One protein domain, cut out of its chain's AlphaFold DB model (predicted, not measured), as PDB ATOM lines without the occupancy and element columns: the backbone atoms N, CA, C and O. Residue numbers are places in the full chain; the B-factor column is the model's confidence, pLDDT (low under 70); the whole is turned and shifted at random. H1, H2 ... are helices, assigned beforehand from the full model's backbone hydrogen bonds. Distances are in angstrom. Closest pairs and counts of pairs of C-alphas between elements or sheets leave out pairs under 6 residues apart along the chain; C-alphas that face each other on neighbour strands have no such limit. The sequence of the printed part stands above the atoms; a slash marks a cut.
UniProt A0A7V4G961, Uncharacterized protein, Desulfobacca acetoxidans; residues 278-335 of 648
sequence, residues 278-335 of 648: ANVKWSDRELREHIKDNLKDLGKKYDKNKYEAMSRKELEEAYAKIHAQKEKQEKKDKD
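AT A GLANCE: This is residues 278 to 335 of the 648 residues of an uncharacterized protein of Desulfobacca acetoxidans (UniProt A0A7V4G961). A long helix, H3, makes the longest axis, and H1 packs side by side with its first half, running the same way. The short helix H2 sits near the beginnings of both, on the loop that returns from the end of H1 to the start of H3. The printed part has 58 residues with three named helices, in the order H1, H2, H3, and no named strand: all helix. It is compact, with a radius of gyration of the C-alphas of 11.8 A, and flat, spanning 36 by 27 by 14 A.

HOW THE PARTS SIT: H3, residues 312 to 335, touches H1, residues 284 to 297, at a shallow tilt of 26 degrees; their closest C-alphas, of Tyr 319 and Ile 291, are 5.5 A apart. H2, residues 304 to 309, is close to H3 but not clearly touching, the closest C-alphas, of Tyr 307 and Leu 315, being 7.2 A apart. In H1, H2 and H3 every O i to N i+4 pair is within hydrogen-bond range.

IN THESE COORDINATES: H3 runs 34.2 A from C-alpha 312 at (123.026, 60.983, 129.711) to C-alpha 335 at (119.878, 48.762, 97.949). H1 measures 20.1 A and H2 8.6 A.

THE WHOLE: The printed part has no cut and no long link. Residues 278 to 280, 333 and 335 have pLDDT under 70.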
ATOM      1  N   ALA A 278     132.404  55.563 121.192       54.28
ATOM      2  CA  ALA A 278     133.012  55.486 122.525       54.28
ATOM      3  C   ALA A 278     134.105  56.546 122.777       54.28
ATOM      4  O   ALA A 278     134.357  56.910 123.925       54.28
ATOM      5  N   ASN A 279     134.722  57.061 121.708       56.88
ATOM      6  CA  ASN A 279     135.803  58.045 121.773       56.88
ATOM      7  C   ASN A 279     135.329  59.506 121.632       56.88
ATOM      8  O   ASN A 279     136.130  60.417 121.834       56.88
ATOM      9  N   VAL A 280     134.055  59.758 121.295       61.81
ATOM     10  CA  VAL A 280     133.541  61.117 121.040       61.81
ATOM     11  C   VAL A 280     132.780  61.632 122.261       61.81
ATOM     12  O   VAL A 280     131.616  61.305 122.486       61.81
ATOM     13  N   LYS A 281     133.446  62.455 123.078       79.56
ATOM     14  CA  LYS A 281     132.874  63.042 124.301       79.56
ATOM     15  C   LYS A 281     131.992  64.264 124.010       79.56
ATOM     16  O   LYS A 281     132.325  65.373 124.411       79.56
ATOM     17  N   TRP A 282     130.851  64.055 123.356       86.62
ATOM     18  CA  TRP A 282     129.812  65.086 123.253       86.62
ATOM     19  C   TRP A 282     129.257  65.473 124.632       86.62
ATOM     20  O   TRP A 282     129.105  64.624 125.522       86.62
ATOM     21  N   SER A 283     128.898  66.743 124.800       91.88
ATOM     22  CA  SER A 283     128.024  67.211 125.876       91.88
ATOM     23  C   SER A 283     126.586  66.720 125.674       91.88
ATOM     24  O   SER A 283     126.160  66.413 124.561       91.88
ATOM     25  N   ASP A 284     125.799  66.691 126.748       88.31
ATOM     26  CA  ASP A 284     124.390  66.283 126.705       88.31
ATOM     27  C   ASP A 284     123.553  67.182 125.770       88.31
ATOM     28  O   ASP A 284     122.589  66.719 125.161       88.31
ATOM     29  N   ARG A 285     123.955  68.450 125.588       90.44
ATOM     30  CA  ARG A 285     123.346  69.388 124.631       90.44
ATOM     31  C   ARG A 285     123.630  68.993 123.181       90.44
ATOM     32  O   ARG A 285     122.698  68.915 122.388       90.44
ATOM     33  N   GLU A 286     124.890  68.727 122.839       90.81
ATOM     34  CA  GLU A 286     125.273  68.268 121.494       90.81
ATOM     35  C   GLU A 286     124.632  66.917 121.171       90.81
ATOM     36  O   GLU A 286     124.138  66.714 120.067       90.81
ATOM     37  N   LEU A 287     124.562  66.009 122.148       90.00
ATOM     38  CA  LEU A 287     123.972  64.686 121.958       90.00
ATOM     39  C   LEU A 287     122.443  64.767 121.748       90.00
ATOM     40  O   LEU A 287     121.902  64.029 120.925       90.00
ATOM     41  N   ARG A 288     121.752  65.722 122.391       90.75
ATOM     42  CA  ARG A 288     120.331  66.047 122.129       90.75
ATOM     43  C   ARG A 288     120.108  66.653 120.736       90.75
ATOM     44  O   ARG A 288     119.183  66.235 120.042       90.75
ATOM     45  N   GLU A 289     120.970  67.565 120.283       93.38
ATOM     46  CA  GLU A 289     120.925  68.105 118.910       93.38
ATOM     47  C   GLU A 289     121.219  67.016 117.855       93.38
ATOM     48  O   GLU A 289     120.468  66.845 116.897       93.38
ATOM     49  N   HIS A 290     122.215  66.158 118.084       91.00
ATOM     50  CA  HIS A 290     122.509  65.015 117.218       91.00
ATOM     51  C   HIS A 290     121.398  63.941 117.200       91.00
ATOM     52  O   HIS A 290     121.235  63.241 116.196       91.00
ATOM     53  N   ILE A 291     120.600  63.800 118.266       91.31
ATOM     54  CA  ILE A 291     119.357  63.005 118.261       91.31
ATOM     55  C   ILE A 291     118.290  63.678 117.383       91.31
ATOM     56  O   ILE A 291     117.672  63.015 116.548       91.31
ATOM     57  N   LYS A 292     118.087  64.986 117.556       92.69
ATOM     58  CA  LYS A 292     117.103  65.815 116.841       92.69
ATOM     59  C   LYS A 292     117.329  65.817 115.327       92.69
ATOM     60  O   LYS A 292     116.379  65.564 114.585       92.69
ATOM     61  N   ASP A 293     118.568  65.992 114.872       91.19
ATOM     62  CA  ASP A 293     118.913  65.955 113.446       91.19
ATOM     63  C   ASP A 293     118.733  64.557 112.835       91.19
ATOM     64  O   ASP A 293     118.084  64.410 111.801       91.19
ATOM     65  N   ASN A 294     119.203  63.493 113.496       89.94
ATOM     66  CA  ASN A 294     119.015  62.137 112.964       89.94
ATOM     67  C   ASN A 294     117.543  61.677 112.978       89.94
ATOM     68  O   ASN A 294     117.160  60.841 112.160       89.94
ATOM     69  N   LEU A 295     116.698  62.211 113.871       90.69
ATOM     70  CA  LEU A 295     115.248  61.996 113.812       90.69
ATOM     71  C   LEU A 295     114.608  62.758 112.647       90.69
ATOM     72  O   LEU A 295     113.783  62.175 111.944       90.69
ATOM     73  N   LYS A 296     115.022  64.007 112.403       89.88
ATOM     74  CA  LYS A 296     114.585  64.815 111.256       89.88
ATOM     75  C   LYS A 296     114.897  64.121 109.925       89.88
ATOM     76  O   LYS A 296     114.002  64.007 109.092       89.88
ATOM     77  N   ASP A 297     116.103  63.573 109.770       84.44
ATOM     78  CA  ASP A 297     116.506  62.794 108.586       84.44
ATOM     79  C   ASP A 297     115.687  61.502 108.408       84.44
ATOM     80  O   ASP A 297     115.445  61.057 107.290       84.44
ATOM     81  N   LEU A 298     115.214  60.907 109.510       84.19
ATOM     82  CA  LEU A 298     114.300  59.758 109.510       84.19
ATOM     83  C   LEU A 298     112.815  60.149 109.347       84.19
ATOM     84  O   LEU A 298     111.946  59.284 109.477       84.19
ATOM     85  N   GLY A 299     112.497  61.430 109.120       86.12
ATOM     86  CA  GLY A 299     111.121  61.939 109.032       86.12
ATOM     87  C   GLY A 299     110.340  61.892 110.355       86.12
ATOM     88  O   GLY A 299     109.113  61.984 110.361       86.12
ATOM     89  N   LYS A 300     111.029  61.721 111.490       87.00
ATOM     90  CA  LYS A 300     110.437  61.568 112.826       87.00
ATOM     91  C   LYS A 300     110.454  62.895 113.581       87.00
ATOM     92  O   LYS A 300     111.437  63.630 113.558       87.00
ATOM     93  N   LYS A 301     109.373  63.187 114.308       88.12
ATOM     94  CA  LYS A 301     109.309  64.361 115.191       88.12
ATOM     95  C   LYS A 301     110.237  64.169 116.397       88.12
ATOM     96  O   LYS A 301     110.208  63.120 117.037       88.12
ATOM     97  N   TYR A 302     111.020  65.197 116.714       88.94
ATOM     98  CA  TYR A 302     111.771  65.289 117.965       88.94
ATOM     99  C   TYR A 302     110.828  65.710 119.098       88.94
ATOM    100  O   TYR A 302     110.200  66.767 119.027       88.94
ATOM    101  N   ASP A 303     110.724  64.880 120.132       91.56
ATOM    102  CA  ASP A 303     109.966  65.171 121.349       91.56
ATOM    103  C   ASP A 303     110.899  65.836 122.368       91.56
ATOM    104  O   ASP A 303     111.698  65.170 123.031       91.56
ATOM    105  N   LYS A 304     110.822  67.169 122.448       89.25
ATOM    106  CA  LYS A 304     111.689  67.977 123.311       89.25
ATOM    107  C   LYS A 304     111.613  67.518 124.768       89.25
ATOM    108  O   LYS A 304     112.652  67.261 125.363       89.25
ATOM    109  N   ASN A 305     110.407  67.359 125.309       90.19
ATOM    110  CA  ASN A 305     110.195  67.057 126.724       90.19
ATOM    111  C   ASN A 305     110.765  65.676 127.079       90.19
ATOM    112  O   ASN A 305     111.457  65.526 128.084       90.19
ATOM    113  N   LYS A 306     110.546  64.680 126.210       90.75
ATOM    114  CA  LYS A 306     111.101  63.332 126.370       90.75
ATOM    115  C   LYS A 306     112.629  63.321 126.396       90.75
ATOM    116  O   LYS A 306     113.213  62.681 127.264       90.75
ATOM    117  N   TYR A 307     113.278  64.006 125.456       89.06
ATOM    118  CA  TYR A 307     114.742  64.040 125.393       89.06
ATOM    119  C   TYR A 307     115.366  65.003 126.413       89.06
ATOM    120  O   TYR A 307     116.531  64.834 126.761       89.06
ATOM    121  N   GLU A 308     114.612  65.963 126.954       89.38
ATOM    122  CA  GLU A 308     115.070  66.803 128.065       89.38
ATOM    123  C   GLU A 308     115.009  66.102 129.427       89.38
ATOM    124  O   GLU A 308     115.897  66.335 130.250       89.38
ATOM    125  N   ALA A 309     114.048  65.194 129.631       89.62
ATOM    126  CA  ALA A 309     113.937  64.369 130.836       89.62
ATOM    127  C   ALA A 309     114.915  63.173 130.881       89.62
ATOM    128  O   ALA A 309     115.197  62.661 131.961       89.62
ATOM    129  N   MET A 310     115.440  62.720 129.735       91.12
ATOM    130  CA  MET A 310     116.381  61.591 129.674       91.12
ATOM    131  C   MET A 310     117.752  61.920 130.275       91.12
ATOM    132  O   MET A 310     118.357  62.953 129.959       91.12
ATOM    133  N   SER A 311     118.275  60.976 131.061       92.12
ATOM    134  CA  SER A 311     119.650  60.986 131.566       92.12
ATOM    135  C   SER A 311     120.671  60.760 130.448       92.12
ATOM    136  O   SER A 311     120.368  60.173 129.405       92.12
ATOM    137  N   ARG A 312     121.932  61.147 130.682       88.62
ATOM    138  CA  ARG A 312     123.026  60.983 129.711       88.62
ATOM    139  C   ARG A 312     123.138  59.565 129.135       88.62
ATOM    140  O   ARG A 312     123.345  59.404 127.936       88.62
ATOM    141  N   LYS A 313     122.972  58.534 129.972       88.38
ATOM    142  CA  LYS A 313     123.046  57.123 129.554       88.38
ATOM    143  C   LYS A 313     121.914  56.758 128.585       88.38
ATOM    144  O   LYS A 313     122.157  56.088 127.585       88.38
ATOM    145  N   GLU A 314     120.696  57.217 128.863       90.12
ATOM    146  CA  GLU A 314     119.533  56.995 127.997       90.12
ATOM    147  C   GLU A 314     119.646  57.788 126.692       90.12
ATOM    148  O   GLU A 314     119.243  57.290 125.645       90.12
ATOM    149  N   LEU A 315     120.246  58.982 126.728       88.25
ATOM    150  CA  LEU A 315     120.554  59.768 125.533       88.25
ATOM    151  C   LEU A 315     121.601  59.066 124.653       88.25
ATOM    152  O   LEU A 315     121.372  58.913 123.456       88.25
ATOM    153  N   GLU A 316     122.705  58.571 125.226       89.06
ATOM    154  CA  GLU A 316     123.706  57.768 124.501       89.06
ATOM    155  C   GLU A 316     123.068  56.534 123.830       89.06
ATOM    156  O   GLU A 316     123.339  56.240 122.661       89.06
ATOM    157  N   GLU A 317     122.176  55.833 124.536       88.06
ATOM    158  CA  GLU A 317     121.478  54.656 124.012       88.06
ATOM    159  C   GLU A 317     120.416  55.012 122.955       88.06
ATOM    160  O   GLU A 317     120.311  54.341 121.924       88.06
ATOM    161  N   ALA A 318     119.655  56.091 123.161       88.56
ATOM    162  CA  ALA A 318     118.690  56.600 122.193       88.56
ATOM    163  C   ALA A 318     119.384  57.043 120.900       88.56
ATOM    164  O   ALA A 318     118.937  56.669 119.814       88.56
ATOM    165  N   TYR A 319     120.503  57.764 121.006       90.38
ATOM    166  CA  TYR A 319     121.330  58.135 119.863       90.38
ATOM    167  C   TYR A 319     121.844  56.898 119.118       90.38
ATOM    168  O   TYR A 319     121.675  56.815 117.904       90.38
ATOM    169  N   ALA A 320     122.385  55.895 119.822       87.25
ATOM    170  CA  ALA A 320     122.847  54.655 119.197       87.25
ATOM    171  C   ALA A 320     121.713  53.909 118.462       87.25
ATOM    172  O   ALA A 320     121.890  53.482 117.317       87.25
ATOM    173  N   LYS A 321     120.524  53.810 119.073       90.00
ATOM    174  CA  LYS A 321     119.317  53.221 118.461       90.00
ATOM    175  C   LYS A 321     118.860  53.992 117.217       90.00
ATOM    176  O   LYS A 321     118.492  53.374 116.217       90.00
ATOM    177  N   ILE A 322     118.896  55.323 117.253       90.56
ATOM    178  CA  ILE A 322     118.495  56.197 116.141       90.56
ATOM    179  C   ILE A 322     119.523  56.143 115.001       90.56
ATOM    180  O   ILE A 322     119.137  55.963 113.845       90.56
ATOM    181  N   HIS A 323     120.822  56.189 115.306       86.31
ATOM    182  CA  HIS A 323     121.899  56.022 114.327       86.31
ATOM    183  C   HIS A 323     121.802  54.662 113.620       86.31
ATOM    184  O   HIS A 323     121.863  54.595 112.394       86.31
ATOM    185  N   ALA A 324     121.569  53.576 114.364       85.25
ATOM    186  CA  ALA A 324     121.378  52.246 113.786       85.25
ATOM    187  C   ALA A 324     120.105  52.137 112.919       85.25
ATOM    188  O   ALA A 324     120.055  51.316 112.003       85.25
ATOM    189  N   GLN A 325     119.073  52.954 113.168       86.25
ATOM    190  CA  GLN A 325     117.914  53.068 112.273       86.25
ATOM    191  C   GLN A 325     118.255  53.852 110.999       86.25
ATOM    192  O   GLN A 325     117.871  53.411 109.918       86.25
ATOM    193  N   LYS A 326     119.006  54.956 111.108       86.81
ATOM    194  CA  LYS A 326     119.475  55.754 109.964       86.81
ATOM    195  C   LYS A 326     120.386  54.945 109.040       86.81
ATOM    196  O   LYS A 326     120.113  54.880 107.851       86.81
ATOM    197  N   GLU A 327     121.364  54.222 109.580       85.88
ATOM    198  CA  GLU A 327     122.258  53.338 108.815       85.88
ATOM    199  C   GLU A 327     121.491  52.198 108.110       85.88
ATOM    200  O   GLU A 327     121.719  51.911 106.934       85.88
ATOM    201  N   LYS A 328     120.500  51.591 108.787       87.12
ATOM    202  CA  LYS A 328     119.602  50.591 108.176       87.12
ATOM    203  C   LYS A 328     118.691  51.182 107.094       87.12
ATOM    204  O   LYS A 328     118.297  50.444 106.193       87.12
ATOM    205  N   GLN A 329     118.331  52.460 107.183       82.25
ATOM    206  CA  GLN A 329     117.513  53.146 106.184       82.25
ATOM    207  C   GLN A 329     118.356  53.562 104.973       82.25
ATOM    208  O   GLN A 329     118.031  53.180 103.855       82.25
ATOM    209  N   GLU A 330     119.503  54.208 105.194       82.56
ATOM    210  CA  GLU A 330     120.467  54.575 104.151       82.56
ATOM    211  C   GLU A 330     120.913  53.352 103.338       82.56
ATOM    212  O   GLU A 330     120.970  53.408 102.108       82.56
ATOM    213  N   LYS A 331     121.162  52.212 104.001       81.44
ATOM    214  CA  LYS A 331     121.450  50.958 103.303       81.44
ATOM    215  C   LYS A 331     120.265  50.487 102.453       81.44
ATOM    216  O   LYS A 331     120.467  50.172 101.288       81.44
ATOM    217  N   LYS A 332     119.037  50.489 102.987       77.88
ATOM    218  CA  LYS A 332     117.833  50.138 102.209       77.88
ATOM    219  C   LYS A 332     117.629  51.043 101.000       77.88
ATOM    220  O   LYS A 332     117.151  50.556  99.984       77.88
ATOM    221  N   ASP A 333     117.953  52.325 101.099       69.75
ATOM    222  CA  ASP A 333     117.733  53.273 100.008       69.75
ATOM    223  C   ASP A 333     118.826  53.153  98.931       69.75
ATOM    224  O   ASP A 333     118.510  53.181  97.742       69.75
ATOM    225  N   LYS A 334     120.074  52.850  99.321       71.94
ATOM    226  CA  LYS A 334     121.130  52.395  98.394       71.94
ATOM    227  C   LYS A 334     120.747  51.082  97.695       71.94
ATOM    228  O   LYS A 334     120.800  51.014  96.468       71.94
ATOM    229  N   ASP A 335     120.294  50.082  98.454       66.94
ATOM    230  CA  ASP A 335     119.878  48.762  97.949       66.94
ATOM    231  C   ASP A 335     118.626  48.843  97.042       66.94
ATOM    232  O   ASP A 335     118.453  48.018  96.144       66.94
TER     233      ASP A 335